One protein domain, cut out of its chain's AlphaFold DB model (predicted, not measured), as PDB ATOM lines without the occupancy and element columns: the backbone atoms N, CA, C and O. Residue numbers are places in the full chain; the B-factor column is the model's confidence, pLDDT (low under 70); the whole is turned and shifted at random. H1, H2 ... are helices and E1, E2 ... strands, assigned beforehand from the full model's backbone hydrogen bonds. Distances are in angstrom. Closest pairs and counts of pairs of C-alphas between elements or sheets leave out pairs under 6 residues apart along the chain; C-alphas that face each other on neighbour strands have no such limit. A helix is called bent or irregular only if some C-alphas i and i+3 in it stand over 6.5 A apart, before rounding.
ATOM      1  N   TYR A 338      83.711  85.691 231.481       95.50
ATOM      2  CA  TYR A 338      85.043  85.753 232.070       95.50
ATOM      3  C   TYR A 338      85.225  84.731 233.189       95.50
ATOM      4  O   TYR A 338      84.276  84.269 233.812       95.50
ATOM      5  N   THR A 339      86.480  84.408 233.468       95.88
ATOM      6  CA  THR A 339      86.896  83.690 234.672       95.88
ATOM      7  C   THR A 339      87.979  84.490 235.385       95.88
ATOM      8  O   THR A 339      88.647  85.338 234.791       95.88
ATOM      9  N   TRP A 340      88.138  84.244 236.675       96.94
ATOM     10  CA  TRP A 340      89.115  84.897 237.531       96.94
ATOM     11  C   TRP A 340      90.126  83.876 238.032       96.94
ATOM     12  O   TRP A 340      89.749  82.840 238.583       96.94
ATOM     13  N   ASP A 341      91.402  84.211 237.882       95.56
ATOM     14  CA  ASP A 341      92.540  83.392 238.284       95.56
ATOM     15  C   ASP A 341      93.460  84.197 239.205       95.56
ATOM     16  O   ASP A 341      93.607  85.411 239.048       95.56
ATOM     17  N   ILE A 342      94.124  83.526 240.146       94.94
ATOM     18  CA  ILE A 342      95.192  84.136 240.947       94.94
ATOM     19  C   ILE A 342      96.511  83.500 240.535       94.94
ATOM     20  O   ILE A 342      96.728  82.300 240.718       94.94
ATOM     21  N   VAL A 343      97.395  84.328 239.988       92.81
ATOM     22  CA  VAL A 343      98.724  83.929 239.520       92.81
ATOM     23  C   VAL A 343      99.805  84.543 240.401       92.81
ATOM     24  O   VAL A 343      99.568  85.534 241.095       92.81
ATOM     25  N   ASP A 344     100.998  83.959 240.378       91.56
ATOM     26  CA  ASP A 344     102.156  84.562 241.034       91.56
ATOM     27  C   ASP A 344     102.534  85.873 240.337       91.56
ATOM     28  O   ASP A 344     102.480  85.993 239.107       91.56
ATOM     29  N   ALA A 345     102.913  86.874 241.131       89.69
ATOM     30  CA  ALA A 345     103.498  88.091 240.595       89.69
ATOM     31  C   ALA A 345     104.833  87.761 239.894       89.69
ATOM     32  O   ALA A 345     105.522  86.818 240.297       89.69
ATOM     33  N   PRO A 346     105.240  88.522 238.861       88.69
ATOM     34  CA  PRO A 346     106.500  88.273 238.166       88.69
ATOM     35  C   PRO A 346     107.693  88.191 239.136       88.69
ATOM     36  O   PRO A 346     107.992  89.154 239.840       88.69
ATOM     37  N   GLY A 347     108.369  87.037 239.170       85.94
ATOM     38  CA  GLY A 347     109.532  86.792 240.034       85.94
ATOM     39  C   GLY A 347     109.218  86.469 241.501       85.94
ATOM     40  O   GLY A 347     110.142  86.438 242.311       85.94
ATOM     41  N   ALA A 348     107.950  86.245 241.860       88.00
ATOM     42  CA  ALA A 348     107.564  85.826 243.203       88.00
ATOM     43  C   ALA A 348     107.708  84.307 243.405       88.00
ATOM     44  O   ALA A 348     107.461  83.516 242.496       88.00
ATOM     45  N   GLU A 349     108.072  83.909 244.624       85.62
ATOM     46  CA  GLU A 349     108.064  82.506 245.049       85.62
ATOM     47  C   GLU A 349     106.635  82.031 245.376       85.62
ATOM     48  O   GLU A 349     105.826  82.832 245.866       85.62
ATOM     49  N   PRO A 350     106.320  80.734 245.186       82.38
ATOM     50  CA  PRO A 350     105.003  80.183 245.493       82.38
ATOM     51  C   PRO A 350     104.585  80.400 246.955       82.38
ATOM     52  O   PRO A 350     105.353  80.166 247.893       82.38
ATOM     53  N   VAL A 351     103.330  80.803 247.163       88.44
ATOM     54  CA  VAL A 351     102.770  81.054 248.501       88.44
ATOM     55  C   VAL A 351     102.480  79.767 249.287       88.44
ATOM     56  O   VAL A 351     102.413  78.658 248.752       88.44
ATOM     57  N   SER A 352     102.295  79.906 250.605       90.50
ATOM     58  CA  SER A 352     102.009  78.772 251.492       90.50
ATOM     59  C   SER A 352     100.674  78.086 251.165       90.50
ATOM     60  O   SER A 352      99.721  78.723 250.720       90.50
ATOM     61  N   LYS A 353     100.548  76.791 251.497       89.56
ATOM     62  CA  LYS A 353      99.284  76.041 251.337       89.56
ATOM     63  C   LYS A 353      98.099  76.667 252.082       89.56
ATOM     64  O   LYS A 353      96.966  76.518 251.640       89.56
ATOM     65  N   ALA A 354      98.353  77.337 253.208       89.31
ATOM     66  CA  ALA A 354      97.314  78.023 253.969       89.31
ATOM     67  C   ALA A 354      96.783  79.253 253.217       89.31
ATOM     68  O   ALA A 354      95.573  79.468 253.189       89.31
ATOM     69  N   GLU A 355      97.666  80.010 252.558       88.75
ATOM     70  CA  GLU A 355      97.252  81.148 251.730       88.75
ATOM     71  C   GLU A 355      96.514  80.671 250.478       88.75
ATOM     72  O   GLU A 355      95.442  81.184 250.191       88.75
ATOM     73  N   LEU A 356      96.991  79.609 249.811       91.12
ATOM     74  CA  LEU A 356      96.277  79.009 248.672       91.12
ATOM     75  C   LEU A 356      94.844  78.584 249.039       91.12
ATOM     76  O   LEU A 356      93.921  78.770 248.252       91.12
ATOM     77  N   ALA A 357      94.638  78.027 250.237       90.62
ATOM     78  CA  ALA A 357      93.305  77.644 250.703       90.62
ATOM     79  C   ALA A 357      92.397  78.863 250.954       90.62
ATOM     80  O   ALA A 357      91.213  78.826 250.617       90.62
ATOM     81  N   LYS A 358      92.952  79.948 251.512       91.12
ATOM     82  CA  LYS A 358      92.245  81.221 251.725       91.12
ATOM     83  C   LYS A 358      91.884  81.888 250.394       91.12
ATOM     84  O   LYS A 358      90.743  82.308 250.222       91.12
ATOM     85  N   GLU A 359      92.832  81.944 249.459       93.88
ATOM     86  CA  GLU A 359      92.645  82.430 248.089       93.88
ATOM     87  C   GLU A 359      91.515  81.679 247.379       93.88
ATOM     88  O   GLU A 359      90.588  82.294 246.852       93.88
ATOM     89  N   LEU A 360      91.545  80.342 247.424       93.75
ATOM     90  CA  LEU A 360      90.562  79.497 246.750       93.75
ATOM     91  C   LEU A 360      89.129  79.752 247.239       93.75
ATOM     92  O   LEU A 360      88.196  79.689 246.437       93.75
ATOM     93  N   GLN A 361      88.934  80.054 248.526       91.25
ATOM     94  CA  GLN A 361      87.602  80.246 249.102       91.25
ATOM     95  C   GLN A 361      86.864  81.441 248.481       91.25
ATOM     96  O   GLN A 361      85.735  81.287 248.013       91.25
ATOM     97  N   TRP A 362      87.486  82.624 248.454       94.88
ATOM     98  CA  TRP A 362      86.842  83.813 247.886       94.88
ATOM     99  C   TRP A 362      86.935  83.844 246.359       94.88
ATOM    100  O   TRP A 362      85.999  84.316 245.718       94.88
ATOM    101  N   LEU A 363      87.991  83.279 245.756       96.75
ATOM    102  CA  LEU A 363      88.093  83.156 244.298       96.75
ATOM    103  C   LEU A 363      86.963  82.286 243.736       96.75
ATOM    104  O   LEU A 363      86.403  82.597 242.688       96.75
ATOM    105  N   THR A 364      86.585  81.222 244.453       96.56
ATOM    106  CA  THR A 364      85.428  80.389 244.088       96.56
ATOM    107  C   THR A 364      84.136  81.204 244.120       96.56
ATOM    108  O   THR A 364      83.353  81.126 243.178       96.56
ATOM    109  N   ALA A 365      83.923  82.022 245.156       95.31
ATOM    110  CA  ALA A 365      82.750  82.892 245.249       95.31
ATOM    111  C   ALA A 365      82.726  83.956 244.134       95.31
ATOM    112  O   ALA A 365      81.680  84.185 243.531       95.31
ATOM    113  N   LEU A 366      83.878  84.552 243.808       97.50
ATOM    114  CA  LEU A 366      84.011  85.508 242.707       97.50
ATOM    115  C   LEU A 366      83.699  84.853 241.353       97.50
ATOM    116  O   LEU A 366      82.940  85.408 240.565       97.50
ATOM    117  N   ASN A 367      84.232  83.658 241.091       97.31
ATOM    118  CA  ASN A 367      83.939  82.920 239.862       97.31
ATOM    119  C   ASN A 367      82.473  82.470 239.774       97.31
ATOM    120  O   ASN A 367      81.907  82.472 238.686       97.31
ATOM    121  N   GLN A 368      81.833  82.133 240.897       96.75
ATOM    122  CA  GLN A 368      80.393  81.857 240.934       96.75
ATOM    123  C   GLN A 368      79.566  83.107 240.609       96.75
ATOM    124  O   GLN A 368      78.639  83.021 239.808       96.75
ATOM    125  N   ALA A 369      79.922  84.262 241.181       97.00
ATOM    126  CA  ALA A 369      79.269  85.536 240.878       97.00
ATOM    127  C   ALA A 369      79.457  85.939 239.405       97.00
ATOM    128  O   ALA A 369      78.498  86.331 238.747       97.00
ATOM    129  N   GLN A 370      80.668  85.769 238.864       97.50
ATOM    130  CA  GLN A 370      80.970  86.017 237.454       97.50
ATOM    131  C   GLN A 370      80.165  85.095 236.528       97.50
ATOM    132  O   GLN A 370      79.541  85.572 235.584       97.50
ATOM    133  N   ALA A 371      80.115  83.791 236.819       95.88
ATOM    134  CA  ALA A 371      79.351  82.834 236.022       95.88
ATOM    135  C   ALA A 371      77.837  83.110 236.055       95.88
ATOM    136  O   ALA A 371      77.173  82.940 235.031       95.88
ATOM    137  N   ALA A 372      77.304  83.536 237.208       96.56
ATOM    138  CA  ALA A 372      75.912  83.965 237.340       96.56
ATOM    139  C   ALA A 372      75.635  85.195 236.466       96.56
ATOM    140  O   ALA A 372      74.785  85.118 235.583       96.56
ATOM    141  N   LEU A 373      76.445  86.253 236.604       97.44
ATOM    142  CA  LEU A 373      76.335  87.461 235.785       97.44
ATOM    143  C   LEU A 373      76.386  87.144 234.283       97.44
ATOM    144  O   LEU A 373      75.541  87.606 233.521       97.44
ATOM    145  N   ASP A 374      77.354  86.338 233.842       96.44
ATOM    146  CA  ASP A 374      77.513  85.998 232.426       96.44
ATOM    147  C   ASP A 374      76.311  85.198 231.889       96.44
ATOM    148  O   ASP A 374      75.893  85.381 230.741       96.44
ATOM    149  N   ALA A 375      75.725  84.313 232.704       95.62
ATOM    150  CA  ALA A 375      74.498  83.600 232.354       95.62
ATOM    151  C   ALA A 375      73.283  84.537 232.288       95.62
ATOM    152  O   ALA A 375      72.479  84.434 231.359       95.62
ATOM    153  N   ASP A 376      73.178  85.469 233.230       97.62
ATOM    154  CA  ASP A 376      72.079  86.420 233.338       97.62
ATOM    155  C   ASP A 376      72.127  87.524 232.266       97.62
ATOM    156  O   ASP A 376      71.071  87.956 231.799       97.62
ATOM    157  N   ILE A 377      73.318  87.912 231.792       96.00
ATOM    158  CA  ILE A 377      73.497  88.761 230.600       96.00
ATOM    159  C   ILE A 377      72.960  88.047 229.356       96.00
ATOM    160  O   ILE A 377      72.192  88.629 228.595       96.00
ATOM    161  N   ARG A 378      73.303  86.766 229.155       95.00
ATOM    162  CA  ARG A 378      72.784  85.991 228.012       95.00
ATOM    163  C   ARG A 378      71.270  85.810 228.080       95.00
ATOM    164  O   ARG A 378      70.594  85.887 227.053       95.00
ATOM    165  N   LEU A 379      70.729  85.584 229.279       96.75
ATOM    166  CA  LEU A 379      69.285  85.516 229.489       96.75
ATOM    167  C   LEU A 379      68.610  86.850 229.150       96.75
ATOM    168  O   LEU A 379      67.581  86.845 228.476       96.75
ATOM    169  N   LEU A 380      69.202  87.978 229.559       97.69
ATOM    170  CA  LEU A 380      68.716  89.311 229.201       97.69
ATOM    171  C   LEU A 380      68.647  89.477 227.681       97.69
ATOM    172  O   LEU A 380      67.580  89.804 227.173       97.69
ATOM    173  N   THR A 381      69.725  89.163 226.956       95.44
ATOM    174  CA  THR A 381      69.758  89.213 225.485       95.44
ATOM    175  C   THR A 381      68.638  88.373 224.860       95.44
ATOM    176  O   THR A 381      67.928  88.839 223.971       95.44
ATOM    177  N   SER A 382      68.408  87.153 225.360       95.19
ATOM    178  CA  SER A 382      67.326  86.289 224.866       95.19
ATOM    179  C   SER A 382      65.931  86.877 225.117       95.19
ATOM    180  O   SER A 382      65.081  86.849 224.227       95.19
ATOM    181  N   LEU A 383      65.685  87.433 226.307       98.00
ATOM    182  CA  LEU A 383      64.409  88.073 226.643       98.00
ATOM    183  C   LEU A 383      64.180  89.355 225.829       98.00
ATOM    184  O   LEU A 383      63.058  89.619 225.403       98.00
ATOM    185  N   GLN A 384      65.235  90.131 225.585       97.75
ATOM    186  CA  GLN A 384      65.198  91.336 224.758       97.75
ATOM    187  C   GLN A 384      64.835  91.023 223.302       97.75
ATOM    188  O   GLN A 384      63.955  91.673 222.739       97.75
ATOM    189  N   MET A 385      65.421  89.970 222.726       95.12
ATOM    190  CA  MET A 385      65.049  89.470 221.399       95.12
ATOM    191  C   MET A 385      63.585  89.004 221.355       95.12
ATOM    192  O   MET A 385      62.842  89.375 220.449       95.12
ATOM    193  N   GLN A 386      63.113  88.271 222.370       95.38
ATOM    194  CA  GLN A 386      61.697  87.886 222.455       95.38
ATOM    195  C   GLN A 386      60.763  89.099 222.567       95.38
ATOM    196  O   GLN A 386      59.671  89.096 221.994       95.38
ATOM    197  N   LEU A 387      61.176  90.146 223.290       96.94
ATOM    198  CA  LEU A 387      60.425  91.394 223.393       96.94
ATOM    199  C   LEU A 387      60.360  92.122 222.045       96.94
ATOM    200  O   LEU A 387      59.286  92.598 221.674       96.94
ATOM    201  N   TYR A 388      61.466  92.160 221.301       96.00
ATOM    202  CA  TYR A 388      61.512  92.695 219.941       96.00
ATOM    203  C   TYR A 388      60.550  91.950 219.008       96.00
ATOM    204  O   TYR A 388      59.701  92.570 218.365       96.00
ATOM    205  N   GLU A 389      60.588  90.615 218.993       93.00
ATOM    206  CA  GLU A 389      59.659  89.819 218.188       93.00
ATOM    207  C   GLU A 389      58.194  90.027 218.596       93.00
ATOM    208  O   GLU A 389      57.300  90.033 217.745       93.00
ATOM    209  N   MET A 390      57.924  90.161 219.899       93.25
ATOM    210  CA  MET A 390      56.584  90.438 220.416       93.25
ATOM    211  C   MET A 390      56.089  91.804 219.940       93.25
ATOM    212  O   MET A 390      54.945  91.931 219.495       93.25
ATOM    213  N   TRP A 391      56.961  92.813 219.983       94.00
ATOM    214  CA  TRP A 391      56.671  94.139 219.451       94.00
ATOM    215  C   TRP A 391      56.391  94.079 217.947       94.00
ATOM    216  O   TRP A 391      55.375  94.614 217.500       94.00
ATOM    217  N   TRP A 392      57.211  93.362 217.177       92.62
ATOM    218  CA  TRP A 392      57.004  93.193 215.740       92.62
ATOM    219  C   TRP A 392      55.656  92.528 215.427       92.62
ATOM    220  O   TRP A 392      54.875  93.042 214.625       92.62
ATOM    221  N   LYS A 393      55.304  91.442 216.131       89.50
ATOM    222  CA  LYS A 393      53.996  90.767 216.007       89.50
ATOM    223  C   LYS A 393      52.827  91.708 216.326       89.50
ATOM    224  O   LYS A 393      51.814  91.680 215.627       89.50
ATOM    225  N   TYR A 394      52.956  92.558 217.348       90.31
ATOM    226  CA  TYR A 394      51.951  93.572 217.681       90.31
ATOM    227  C   TYR A 394      51.805  94.639 216.582       90.31
ATOM    228  O   TYR A 394      50.681  94.988 216.197       90.31
ATOM    229  N   THR A 395      52.928  95.147 216.068       88.75
ATOM    230  CA  THR A 395      52.976  96.167 215.008       88.75
ATOM    231  C   THR A 395      52.365  95.632 213.712       88.75
ATOM    232  O   THR A 395      51.521  96.281 213.086       88.75
ATOM    233  N   CYS A 396      52.683  94.386 213.370       88.06
ATOM    234  CA  CYS A 396      52.259  93.735 212.135       88.06
ATOM    235  C   CYS A 396      50.967  92.926 212.273       88.06
ATOM    236  O   CYS A 396      50.589  92.209 211.350       88.06
ATOM    237  N   TRP A 397      50.238  93.077 213.386       85.44
ATOM    238  CA  TRP A 397      48.982  92.365 213.644       85.44
ATOM    239  C   TRP A 397      47.966  92.490 212.499       85.44
ATOM    240  O   TRP A 397      47.232  91.553 212.199       85.44
ATOM    241  N   HIS A 398      47.943  93.639 211.820       81.25
ATOM    242  CA  HIS A 398      47.052  93.886 210.689       81.25
ATOM    243  C   HIS A 398      47.296  92.944 209.489       81.25
ATOM    244  O   HIS A 398      46.375  92.728 208.703       81.25
ATOM    245  N   LEU A 399      48.492  92.349 209.362       77.25
ATOM    246  CA  LEU A 399      48.828  91.348 208.341       77.25
ATOM    247  C   LEU A 399      48.384  89.926 208.709       77.25
ATOM    248  O   LEU A 399      48.247  89.070 207.836       77.25
ATOM    249  N   ALA A 400      48.141  89.660 209.993       65.69
ATOM    250  CA  ALA A 400      47.896  88.316 210.508       65.69
ATOM    251  C   ALA A 400      46.535  87.727 210.059       65.69
ATOM    252  O   ALA A 400      46.311  86.517 210.173       65.69
ATOM    253  N   GLY A 401      45.639  88.566 209.515       64.12
ATOM    254  CA  GLY A 401      44.233  88.236 209.265       64.12
ATOM    255  C   GLY A 401      43.440  88.084 210.574       64.12
ATOM    256  O   GLY A 401      44.012  88.174 211.661       64.12
ATOM    257  N   PRO A 402      42.111  87.870 210.529       62.16
ATOM    258  CA  PRO A 402      41.359  87.557 211.740       62.16
ATOM    259  C   PRO A 402      41.854  86.215 212.307       62.16
ATOM    260  O   PRO A 402      41.769  85.202 211.600       62.16
ATOM    261  N   PRO A 403      42.350  86.157 213.560       61.16
ATOM    262  CA  PRO A 403      42.741  84.890 214.151       61.16
ATOM    263  C   PRO A 403      41.501  83.989 214.211       61.16
ATOM    264  O   PRO A 403      40.435  84.420 214.667       61.16
ATOM    265  N   PRO A 404      41.582  82.733 213.744       58.72
ATOM    266  CA  PRO A 404      40.481  81.798 213.921       58.72
ATOM    267  C   PRO A 404      40.184  81.677 215.420       58.72
ATOM    268  O   PRO A 404      41.106  81.630 216.235       58.72
ATOM    269  N   ALA A 405      38.913  81.502 215.795       63.12
ATOM    270  CA  ALA A 405      38.473  81.329 217.191       63.12
ATOM    271  C   ALA A 405      39.172  80.181 217.970       63.12
ATOM    272  O   ALA A 405      38.908  79.975 219.160       63.12
ATOM    273  N   LYS A 406      40.025  79.407 217.288       64.75
ATOM    274  CA  LYS A 406      40.806  78.273 217.778       64.75
ATOM    275  C   LYS A 406      42.161  78.655 218.378       64.75
ATOM    276  O   LYS A 406      42.615  77.919 219.246       64.75
ATOM    277  N   VAL A 407      42.793  79.759 217.967       70.88
ATOM    278  CA  VAL A 407      44.026  80.221 218.628       70.88
ATOM    279  C   VAL A 407      43.616  80.947 219.896       70.88
ATOM    280  O   VAL A 407      42.997  82.008 219.836       70.88
ATOM    281  N   LYS A 408      43.878  80.319 221.044       72.81
ATOM    282  CA  LYS A 408      43.483  80.849 222.345       72.81
ATOM    283  C   LYS A 408      44.581  81.739 222.912       72.81
ATOM    284  O   LYS A 408      45.740  81.341 222.933       72.81
ATOM    285  N   GLY A 409      44.199  82.929 223.359       74.56
ATOM    286  CA  GLY A 409      45.030  83.790 224.187       74.56
ATOM    287  C   GLY A 409      45.120  83.278 225.633       74.56
ATOM    288  O   GLY A 409      44.565  82.222 225.961       74.56
ATOM    289  N   PRO A 410      45.775  84.042 226.522       72.94
ATOM    290  CA  PRO A 410      46.052  83.635 227.905       72.94
ATOM    291  C   PRO A 410      44.808  83.283 228.737       72.94
ATOM    292  O   PRO A 410      44.890  82.508 229.684       72.94
ATOM    293  N   THR A 411      43.641  83.828 228.382       77.69
ATOM    294  CA  THR A 411      42.364  83.622 229.086       77.69
ATOM    295  C   THR A 411      41.541  82.444 228.546       77.69
ATOM    296  O   THR A 411      40.436  82.193 229.021       77.69
ATOM    297  N   GLY A 412      42.023  81.740 227.514       78.94
ATOM    298  CA  GLY A 412      41.241  80.731 226.790       78.94
ATOM    299  C   GLY A 412      40.241  81.313 225.774       78.94
ATOM    300  O   GLY A 412      39.628  80.560 225.006       78.94
ATOM    301  N   ALA A 413      40.088  82.643 225.724       82.25
ATOM    302  CA  ALA A 413      39.391  83.365 224.658       82.25
ATOM    303  C   ALA A 413      40.249  83.420 223.376       82.25
ATOM    304  O   ALA A 413      41.439  83.118 223.439       82.25
ATOM    305  N   PRO A 414      39.687  83.742 222.196       82.00
ATOM    306  CA  PRO A 414      40.487  83.966 220.991       82.00
ATOM    307  C   PRO A 414      41.573  85.028 221.218       82.00
ATOM    308  O   PRO A 414      41.293  86.040 221.851       82.00
ATOM    309  N   LEU A 415      42.782  84.792 220.700       83.94
ATOM    310  CA  LEU A 415      43.899  85.737 220.786       83.94
ATOM    311  C   LEU A 415      43.526  87.084 220.144       83.94
ATOM    312  O   LEU A 415      43.005  87.122 219.029       83.94
ATOM    313  N   THR A 416      43.831  88.178 220.829       86.31
ATOM    314  CA  THR A 416      43.571  89.553 220.395       86.31
ATOM    315  C   THR A 416      44.864  90.354 220.261       86.31
ATOM    316  O   THR A 416      45.910  89.983 220.794       86.31
ATOM    317  N   ARG A 417      44.794  91.504 219.580       87.62
ATOM    318  CA  ARG A 417      45.912  92.457 219.540       87.62
ATOM    319  C   ARG A 417      46.259  92.991 220.935       87.62
ATOM    320  O   ARG A 417      47.433  93.209 221.219       87.62
ATOM    321  N   ASP A 418      45.256  93.168 221.793       90.25
ATOM    322  CA  ASP A 418      45.438  93.666 223.161       90.25
ATOM    323  C   ASP A 418      46.200  92.660 224.033       90.25
ATOM    324  O   ASP A 418      46.983  93.064 224.890       90.25
ATOM    325  N   ASP A 419      46.063  91.355 223.768       89.88
ATOM    326  CA  ASP A 419      46.891  90.335 224.423       89.88
ATOM    327  C   ASP A 419      48.382  90.543 224.121       89.88
ATOM    328  O   ASP A 419      49.210  90.416 225.024       89.88
ATOM    329  N   LEU A 420      48.731  90.905 222.879       90.88
ATOM    330  CA  LEU A 420      50.111  91.236 222.504       90.88
ATOM    331  C   LEU A 420      50.550  92.570 223.113       90.88
ATOM    332  O   LEU A 420      51.656  92.659 223.639       90.88
ATOM    333  N   LEU A 421      49.682  93.588 223.100       93.88
ATOM    334  CA  LEU A 421      49.973  94.885 223.718       93.88
ATOM    335  C   LEU A 421      50.295  94.738 225.208       93.88
ATOM    336  O   LEU A 421      51.240  95.362 225.688       93.88
ATOM    337  N   ASN A 422      49.550  93.888 225.921       94.56
ATOM    338  CA  ASN A 422      49.799  93.585 227.326       94.56
ATOM    339  C   ASN A 422      51.204  93.007 227.537       94.56
ATOM    340  O   ASN A 422      51.877  93.411 228.477       94.56
ATOM    341  N   GLN A 423      51.697  92.135 226.647       96.00
ATOM    342  CA  GLN A 423      53.052  91.570 226.755       96.00
ATOM    343  C   GLN A 423      54.172  92.621 226.657       96.00
ATOM    344  O   GLN A 423      55.276  92.382 227.151       96.00
ATOM    345  N   LEU A 424      53.886  93.784 226.066       97.00
ATOM    346  CA  LEU A 424      54.821  94.904 225.937       97.00
ATOM    347  C   LEU A 424      54.850  95.818 227.173       97.00
ATOM    348  O   LEU A 424      55.641  96.756 227.208       97.00
ATOM    349  N   GLN A 425      54.005  95.577 228.183       96.25
ATOM    350  CA  GLN A 425      53.879  96.451 229.353       96.25
ATOM    351  C   GLN A 425      54.793  96.007 230.509       96.25
ATOM    352  O   GLN A 425      54.551  94.945 231.090       96.25
ATOM    353  N   PRO A 426      55.807  96.803 230.912       96.75
ATOM    354  CA  PRO A 426      56.740  96.420 231.979       96.75
ATOM    355  C   PRO A 426      56.139  96.486 233.392       96.75
ATOM    356  O   PRO A 426      56.704  95.936 234.333       96.75
ATOM    357  N   ASN A 427      54.994  97.152 233.561       95.12
ATOM    358  CA  ASN A 427      54.282  97.277 234.835       95.12
ATOM    359  C   ASN A 427      53.262  96.151 235.086       95.12
ATOM    360  O   ASN A 427      52.644  96.123 236.152       95.12
ATOM    361  N   VAL A 428      53.069  95.234 234.134       94.12
ATOM    362  CA  VAL A 428      52.141  94.105 234.268       94.12
ATOM    363  C   VAL A 428      52.938  92.843 234.630       94.12
ATOM    364  O   VAL A 428      53.818  92.447 233.870       94.12
ATOM    365  N   PRO A 429      52.662  92.185 235.772       94.25
ATOM    366  CA  PRO A 429      53.404  90.995 236.184       94.25
ATOM    367  C   PRO A 429      53.337  89.851 235.165       94.25
ATOM    368  O   PRO A 429      52.264  89.518 234.663       94.25
ATOM    369  N   GLY A 430      54.481  89.212 234.909       91.75
ATOM    370  CA  GLY A 430      54.575  88.018 234.065       91.75
ATOM    371  C   GLY A 430      54.669  88.285 232.562       91.75
ATOM    372  O   GLY A 430      54.875  87.340 231.802       91.75
ATOM    373  N   THR A 431      54.569  89.539 232.119       96.69
ATOM    374  CA  THR A 431      54.773  89.912 230.712       96.69
ATOM    375  C   THR A 431      56.244  89.843 230.322       96.69
ATOM    376  O   THR A 431      57.129  89.959 231.172       96.69
ATOM    377  N   ILE A 432      56.525  89.700 229.024       97.31
ATOM    378  CA  ILE A 432      57.908  89.696 228.519       97.31
ATOM    379  C   ILE A 432      58.618  91.014 228.869       97.31
ATOM    380  O   ILE A 432      59.744  90.987 229.357       97.31
ATOM    381  N   ALA A 433      57.956  92.165 228.703       97.75
ATOM    382  CA  ALA A 433      58.547  93.459 229.050       97.75
ATOM    383  C   ALA A 433      58.904  93.573 230.542       97.75
ATOM    384  O   ALA A 433      59.952  94.124 230.885       97.75
ATOM    385  N   GLN A 434      58.070  93.031 231.437       97.62
ATOM    386  CA  GLN A 434      58.356  93.022 232.872       97.62
ATOM    387  C   GLN A 434      59.516  92.077 233.208       97.62
ATOM    388  O   GLN A 434      60.356  92.426 234.038       97.62
ATOM    389  N   GLN A 435      59.598  90.920 232.544       98.25
ATOM    390  CA  GLN A 435      60.722  89.989 232.689       98.25
ATOM    391  C   GLN A 435      62.041  90.625 232.236       98.25
ATOM    392  O   GLN A 435      63.019  90.556 232.974       98.25
ATOM    393  N   VAL A 436      62.058  91.310 231.086       98.31
ATOM    394  CA  VAL A 436      63.229  92.071 230.611       98.31
ATOM    395  C   VAL A 436      63.636  93.127 231.632       98.31
ATOM    396  O   VAL A 436      64.802  93.199 232.010       98.31
ATOM    397  N   TYR A 437      62.682  93.924 232.122       97.75
ATOM    398  CA  TYR A 437      62.978  94.986 233.081       97.75
ATOM    399  C   TYR A 437      63.556  94.442 234.399       97.75
ATOM    400  O   TYR A 437      64.560  94.956 234.891       97.75
ATOM    401  N   ALA A 438      62.977  93.365 234.939       97.75
ATOM    402  CA  ALA A 438      63.490  92.706 236.139       97.75
ATOM    403  C   ALA A 438      64.882  92.090 235.911       97.75
ATOM    404  O   ALA A 438      65.763  92.223 236.761       97.75
ATOM    405  N   GLN A 439      65.099  91.458 234.756       98.12
ATOM    406  CA  GLN A 439      66.384  90.861 234.402       98.12
ATOM    407  C   GLN A 439      67.475  91.926 234.233       98.12
ATOM    408  O   GLN A 439      68.599  91.734 234.687       98.12
ATOM    409  N   LEU A 440      67.141  93.080 233.655       97.06
ATOM    410  CA  LEU A 440      68.049  94.217 233.530       97.06
ATOM    411  C   LEU A 440      68.479  94.744 234.907       97.06
ATOM    412  O   LEU A 440      69.667  94.961 235.138       97.06
ATOM    413  N   GLN A 441      67.542  94.884 235.851       96.12
ATOM    414  CA  GLN A 441      67.864  95.259 237.235       96.12
ATOM    415  C   GLN A 441      68.746  94.210 237.928       96.12
ATOM    416  O   GLN A 441      69.681  94.565 238.648       96.12
ATOM    417  N   LYS A 442      68.480  92.921 237.686       97.62
ATOM    418  CA  LYS A 442      69.284  91.818 238.219       97.62
ATOM    419  C   LYS A 442      70.727  91.885 237.708       97.62
ATOM    420  O   LYS A 442      71.640  91.956 238.529       97.62
ATOM    421  N   VAL A 443      70.926  91.989 236.393       97.38
ATOM    422  CA  VAL A 443      72.253  92.136 235.767       97.38
ATOM    423  C   VAL A 443      72.997  93.352 236.321       97.38
ATOM    424  O   VAL A 443      74.180  93.250 236.647       97.38
ATOM    425  N   GLN A 444      72.322  94.492 236.495       95.31
ATOM    426  CA  GLN A 444      72.934  95.679 237.106       95.31
ATOM    427  C   GLN A 444      73.410  95.408 238.541       95.31
ATOM    428  O   GLN A 444      74.515  95.810 238.907       95.31
ATOM    429  N   SER A 445      72.606  94.705 239.343       96.19
ATOM    430  CA  SER A 445      72.975  94.355 240.719       96.19
ATOM    431  C   SER A 445      74.151  93.375 240.790       96.19
ATOM    432  O   SER A 445      75.047  93.558 241.610       96.19
ATOM    433  N   GLU A 446      74.203  92.386 239.896       96.88
ATOM    434  CA  GLU A 446      75.278  91.391 239.831       96.88
ATOM    435  C   GLU A 446      76.577  91.988 239.285       96.88
ATOM    436  O   GLU A 446      77.655  91.683 239.794       96.88
ATOM    437  N   THR A 447      76.485  92.918 238.331       95.44
ATOM    438  CA  THR A 447      77.637  93.669 237.801       95.44
ATOM    439  C   THR A 447      78.392  94.397 238.916       95.44
ATOM    440  O   THR A 447      79.617  94.471 238.879       95.44
ATOM    441  N   ALA A 448      77.690  94.883 239.946       92.38
ATOM    442  CA  ALA A 448      78.306  95.539 241.100       92.38
ATOM    443  C   ALA A 448      79.059  94.575 242.045       92.38
ATOM    444  O   ALA A 448      79.803  95.031 242.912       92.38
ATOM    445  N   THR A 449      78.875  93.256 241.900       93.75
ATOM    446  CA  THR A 449      79.523  92.231 242.743       93.75
ATOM    447  C   THR A 449      80.855  91.728 242.189       93.75
ATOM    448  O   THR A 449      81.615  91.077 242.910       93.75
ATOM    449  N   VAL A 450      81.165  92.052 240.932       96.06
ATOM    450  CA  VAL A 450      82.394  91.651 240.240       96.06
ATOM    451  C   VAL A 450      83.216  92.884 239.832       96.06
ATOM    452  O   VAL A 450      82.647  93.947 239.576       96.06
ATOM    453  N   PRO A 451      84.557  92.797 239.749       95.94
ATOM    454  CA  PRO A 451      85.370  93.924 239.294       95.94
ATOM    455  C   PRO A 451      85.101  94.258 237.817       95.94
ATOM    456  O   PRO A 451      85.353  93.444 236.925       95.94
ATOM    457  N   THR A 452      84.622  95.473 237.545       92.94
ATOM    458  CA  THR A 452      84.309  95.965 236.191       92.94
ATOM    459  C   THR A 452      84.816  97.391 235.973       92.94
ATOM    460  O   THR A 452      85.125  98.109 236.922       92.94
ATOM    461  N   GLY A 453      84.928  97.808 234.709       89.19
ATOM    462  CA  GLY A 453      85.301  99.171 234.338       89.19
ATOM    463  C   GLY A 453      84.994  99.453 232.871       89.19
ATOM    464  O   GLY A 453      85.183  98.582 232.025       89.19
ATOM    465  N   ALA A 454      84.515 100.668 232.579       85.25
ATOM    466  CA  ALA A 454      84.212 101.113 231.214       85.25
ATOM    467  C   ALA A 454      85.477 101.372 230.374       85.25
ATOM    468  O   ALA A 454      85.422 101.375 229.149       85.25
ATOM    469  N   THR A 455      86.621 101.578 231.034       91.31
ATOM    470  CA  THR A 455      87.942 101.718 230.410       91.31
ATOM    471  C   THR A 455      88.909 100.694 230.990       91.31
ATOM    472  O   THR A 455      88.687 100.164 232.085       91.31
ATOM    473  N   GLN A 456      90.010 100.438 230.279       89.62
ATOM    474  CA  GLN A 456      91.050  99.521 230.745       89.62
ATOM    475  C   GLN A 456      91.622  99.950 232.105       89.62
ATOM    476  O   GLN A 456      91.747  99.118 233.000       89.62
ATOM    477  N   ASP A 457      91.885 101.244 232.303       93.38
ATOM    478  CA  ASP A 457      92.412 101.766 233.572       93.38
ATOM    479  C   ASP A 457      91.401 101.636 234.715       93.38
ATOM    480  O   ASP A 457      91.762 101.233 235.823       93.38
ATOM    481  N   ALA A 458      90.119 101.918 234.449       93.19
ATOM    482  CA  ALA A 458      89.059 101.751 235.438       93.19
ATOM    483  C   ALA A 458      88.912 100.281 235.852       93.19
ATOM    484  O   ALA A 458      88.760  99.982 237.035       93.19
ATOM    485  N   LEU A 459      89.012  99.359 234.890       94.62
ATOM    486  CA  LEU A 459      88.984  97.927 235.156       94.62
ATOM    487  C   LEU A 459      90.191  97.493 235.996       94.62
ATOM    488  O   LEU A 459      90.017  96.788 236.986       94.62
ATOM    489  N   VAL A 460      91.404  97.924 235.641       94.88
ATOM    490  CA  VAL A 460      92.624  97.610 236.406       94.88
ATOM    491  C   VAL A 460      92.514  98.127 237.842       94.88
ATOM    492  O   VAL A 460      92.816  97.393 238.783       94.88
ATOM    493  N   ALA A 461      92.015  99.352 238.031       95.31
ATOM    494  CA  ALA A 461      91.784  99.920 239.355       95.31
ATOM    495  C   ALA A 461      90.736  99.127 240.157       95.31
ATOM    496  O   ALA A 461      90.946  98.863 241.343       95.31
ATOM    497  N   ALA A 462      89.639  98.699 239.522       96.06
ATOM    498  CA  ALA A 462      88.614  97.876 240.160       96.06
ATOM    499  C   ALA A 462      89.160  96.505 240.594       96.06
ATOM    500  O   ALA A 462      88.885  96.061 241.708       96.06
ATOM    501  N   ILE A 463      89.977  95.863 239.751       96.50
ATOM    502  CA  ILE A 463      90.640  94.588 240.062       96.50
ATOM    503  C   ILE A 463      91.586  94.751 241.253       96.50
ATOM    504  O   ILE A 463      91.520  93.969 242.201       96.50
ATOM    505  N   ALA A 464      92.436  95.781 241.229       94.44
ATOM    506  CA  ALA A 464      93.384  96.055 242.304       94.44
ATOM    507  C   ALA A 464      92.671  96.344 243.631       94.44
ATOM    508  O   ALA A 464      93.058  95.814 244.676       94.44
ATOM    509  N   LYS A 465      91.590  97.132 243.591       95.44
ATOM    510  CA  LYS A 465      90.759  97.403 244.765       95.44
ATOM    511  C   LYS A 465      90.144  96.120 245.324       95.44
ATOM    512  O   LYS A 465      90.276  95.872 246.517       95.44
ATOM    513  N   TYR A 466      89.519  95.301 244.480       96.19
ATOM    514  CA  TYR A 466      88.892  94.055 244.920       96.19
ATOM    515  C   TYR A 466      89.918  93.097 245.539       96.19
ATOM    516  O   TYR A 466      89.688  92.553 246.616       96.19
ATOM    517  N   ALA A 467      91.081  92.936 244.901       95.31
ATOM    518  CA  ALA A 467      92.170  92.113 245.421       95.31
ATOM    519  C   ALA A 467      92.672  92.613 246.788       95.31
ATOM    520  O   ALA A 467      92.883  91.812 247.700       95.31
ATOM    521  N   SER A 468      92.808  93.932 246.957       94.25
ATOM    522  CA  SER A 468      93.178  94.543 248.237       94.25
ATOM    523  C   SER A 468      92.111  94.327 249.313       94.25
ATOM    524  O   SER A 468      92.461  94.021 250.451       94.25
ATOM    525  N   ASP A 469      90.827  94.465 248.973       94.62
ATOM    526  CA  ASP A 469      89.712  94.275 249.910       94.62
ATOM    527  C   ASP A 469      89.628  92.811 250.403       94.62
ATOM    528  O   ASP A 469      89.257  92.566 251.549       94.62
ATOM    529  N   GLN A 470      90.045  91.839 249.579       94.81
ATOM    530  CA  GLN A 470      90.187  90.420 249.956       94.81
ATOM    531  C   GLN A 470      91.515  90.098 250.672       94.81
ATOM    532  O   GLN A 470      91.748  88.962 251.100       94.81
ATOM    533  N   GLY A 471      92.405  91.087 250.817       92.75
ATOM    534  CA  GLY A 471      93.711  90.930 251.452       92.75
ATOM    535  C   GLY A 471      94.662  90.016 250.676       92.75
ATOM    536  O   GLY A 471      95.354  89.208 251.302       92.75
ATOM    537  N   LEU A 472      94.667  90.110 249.339       93.38
ATOM    538  CA  LEU A 472      95.596  89.380 248.474       93.38
ATOM    539  C   LEU A 472      97.038  89.906 248.673       93.38
ATOM    540  O   LEU A 472      97.257  91.117 248.579       93.38
ATOM    541  N   PRO A 473      98.038  89.041 248.940       91.12
ATOM    542  CA  PRO A 473      99.428  89.469 249.102       91.12
ATOM    543  C   PRO A 473     100.019  90.080 247.828       91.12
ATOM    544  O   PRO A 473      99.699  89.654 246.724       91.12
ATOM    545  N   ALA A 474     100.984  90.994 247.970       88.75
ATOM    546  CA  ALA A 474     101.664  91.630 246.831       88.75
ATOM    547  C   ALA A 474     102.457  90.654 245.934       88.75
ATOM    548  O   ALA A 474     102.801  90.993 244.806       88.75
ATOM    549  N   SER A 475     102.749  89.442 246.421       91.44
ATOM    550  CA  SER A 475     103.357  88.354 245.643       91.44
ATOM    551  C   SER A 475     102.366  87.644 244.712       91.44
ATOM    552  O   SER A 475     102.758  86.720 244.004       91.44
ATOM    553  N   ARG A 476     101.086  88.031 244.724       93.25
ATOM    554  CA  ARG A 476      99.993  87.387 243.989       93.25
ATOM    555  C   ARG A 476      99.193  88.436 243.223       93.25
ATOM    556  O   ARG A 476      99.033  89.568 243.673       93.25
ATOM    557  N   VAL A 477      98.680  88.057 242.057       93.88
ATOM    558  CA  VAL A 477      97.937  88.950 241.161       93.88
ATOM    559  C   VAL A 477      96.618  88.298 240.773       93.88
ATOM    560  O   VAL A 477      96.599  87.192 240.237       93.88
ATOM    561  N   LEU A 478      95.513  89.008 241.016       96.31
ATOM    562  CA  LEU A 478      94.198  88.647 240.491       96.31
ATOM    563  C   LEU A 478      94.132  89.027 239.009       96.31
ATOM    564  O   LEU A 478      94.317  90.189 238.647       96.31
ATOM    565  N   LYS A 479      93.851  88.047 238.155       94.62
ATOM    566  CA  LYS A 479      93.784  88.200 236.706       94.62
ATOM    567  C   LYS A 479      92.414  87.770 236.198       94.62
ATOM    568  O   LYS A 479      91.888  86.739 236.604       94.62
ATOM    569  N   ARG A 480      91.857  88.556 235.275       95.25
ATOM    570  CA  ARG A 480      90.668  88.180 234.509       95.25
ATOM    571  C   ARG A 480      91.092  87.469 233.226       95.25
ATOM    572  O   ARG A 480      91.919  87.994 232.479       95.25
ATOM    573  N   SER A 481      90.490  86.322 232.965       93.12
ATOM    574  CA  SER A 481      90.698  85.479 231.789       93.12
ATOM    575  C   SER A 481      89.386  85.366 231.003       93.12
ATOM    576  O   SER A 481      88.301  85.535 231.558       93.12
ATOM    577  N   ALA A 482      89.464  85.133 229.693       92.31
ATOM    578  CA  ALA A 482      88.273  84.944 228.865       92.31
ATOM    579  C   ALA A 482      87.734  83.514 229.016       92.31
ATOM    580  O   ALA A 482      88.501  82.555 228.927       92.31
ATOM    581  N   ALA A 483      86.420  83.373 229.191       90.56
ATOM    582  CA  ALA A 483      85.763  82.070 229.167       90.56
ATOM    583  C   ALA A 483      85.683  81.504 227.727       90.56
ATOM    584  O   ALA A 483      85.811  82.265 226.753       90.56
ATOM    585  N   PRO A 484      85.444  80.183 227.557       90.25
ATOM    586  CA  PRO A 484      85.218  79.579 226.246       90.25
ATOM    587  C   PRO A 484      84.147  80.335 225.464       90.25
ATOM    588  O   PRO A 484      83.081  80.640 225.986       90.25
ATOM    589  N   SER A 485      84.457  80.684 224.222       91.44
ATOM    590  CA  SER A 485      83.624  81.581 223.424       91.44
ATOM    591  C   SER A 485      82.558  80.840 222.631       91.44
ATOM    592  O   SER A 485      82.702  79.656 222.337       91.44
TER     593      SER A 485
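Overview. This is residues 338 to 485 of the 875 residues of an uncharacterized protein of Catenulispora sp. 13_1_20CM_3_70_7 (UniProt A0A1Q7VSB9). A long rod is built round one very long helix, H1, which runs nearly its full length, while H2 and then H3 fold back along it. At one end a two-stranded antiparallel ribbon, E1 and E2, packs on H1 through E1 and on H4 through E2; at the other end residues 400 to 416 make a long loop. The 148 printed residues run E1, H1, H2, H3, H4, E2, mostly helix. The whole is extended, with a radius of gyration of the C-alphas of 23.4 A and spans of 75 by 29 by 27 A.

Along the chain. E1, residues 338 to 344, begins at C-alpha 338 (85.043, 85.753, 232.070). H1, residues 353 to 399, is 68.0 A long, kinks by 28 degrees near residue 393, and is irregular: C-alphas 395 and 398 are 7.7 A apart. H2 is residues 417 to 423; H3, residues 432 to 447, is 22.2 A long. H4, residues 456 to 469, measures 19.9 A. E2, residues 476 to 482, ends at C-alpha 482 (88.273, 84.944, 228.865).

Arrangement. E1 and E2 are antiparallel at 151 degrees, with N 339 and O 481 at 2.9 A. The closest C-alphas of E1 and H1, Trp 340 and Asn 367, are 6.0 A apart. Residues 390 to 397 of H1 touch H2, closest at C-alphas Tyr 394 and Leu 420, 5.7 A; they form a helical hairpin. Residues 369 to 387 of H1 touch H3, closest at C-alphas Leu 373 and Glu 446, 5.7 A, at a shallow tilt of 23 degrees, opposite ways. H4 and H1 are apart; C-alphas Ala 467 and Leu 478, the closest of H4 and E2, are 6.4 A apart. Every O i to N i+4 pair is within hydrogen-bond range in H2, H3 and H4, and 40 of 43 in H1.

Size, cuts and confidence. C-alphas 349 and 405, the two farthest apart, are 75.0 A apart. The printed part has no cut; the link H1 to H2 is long. Residues 400 to 406 have pLDDT under 70.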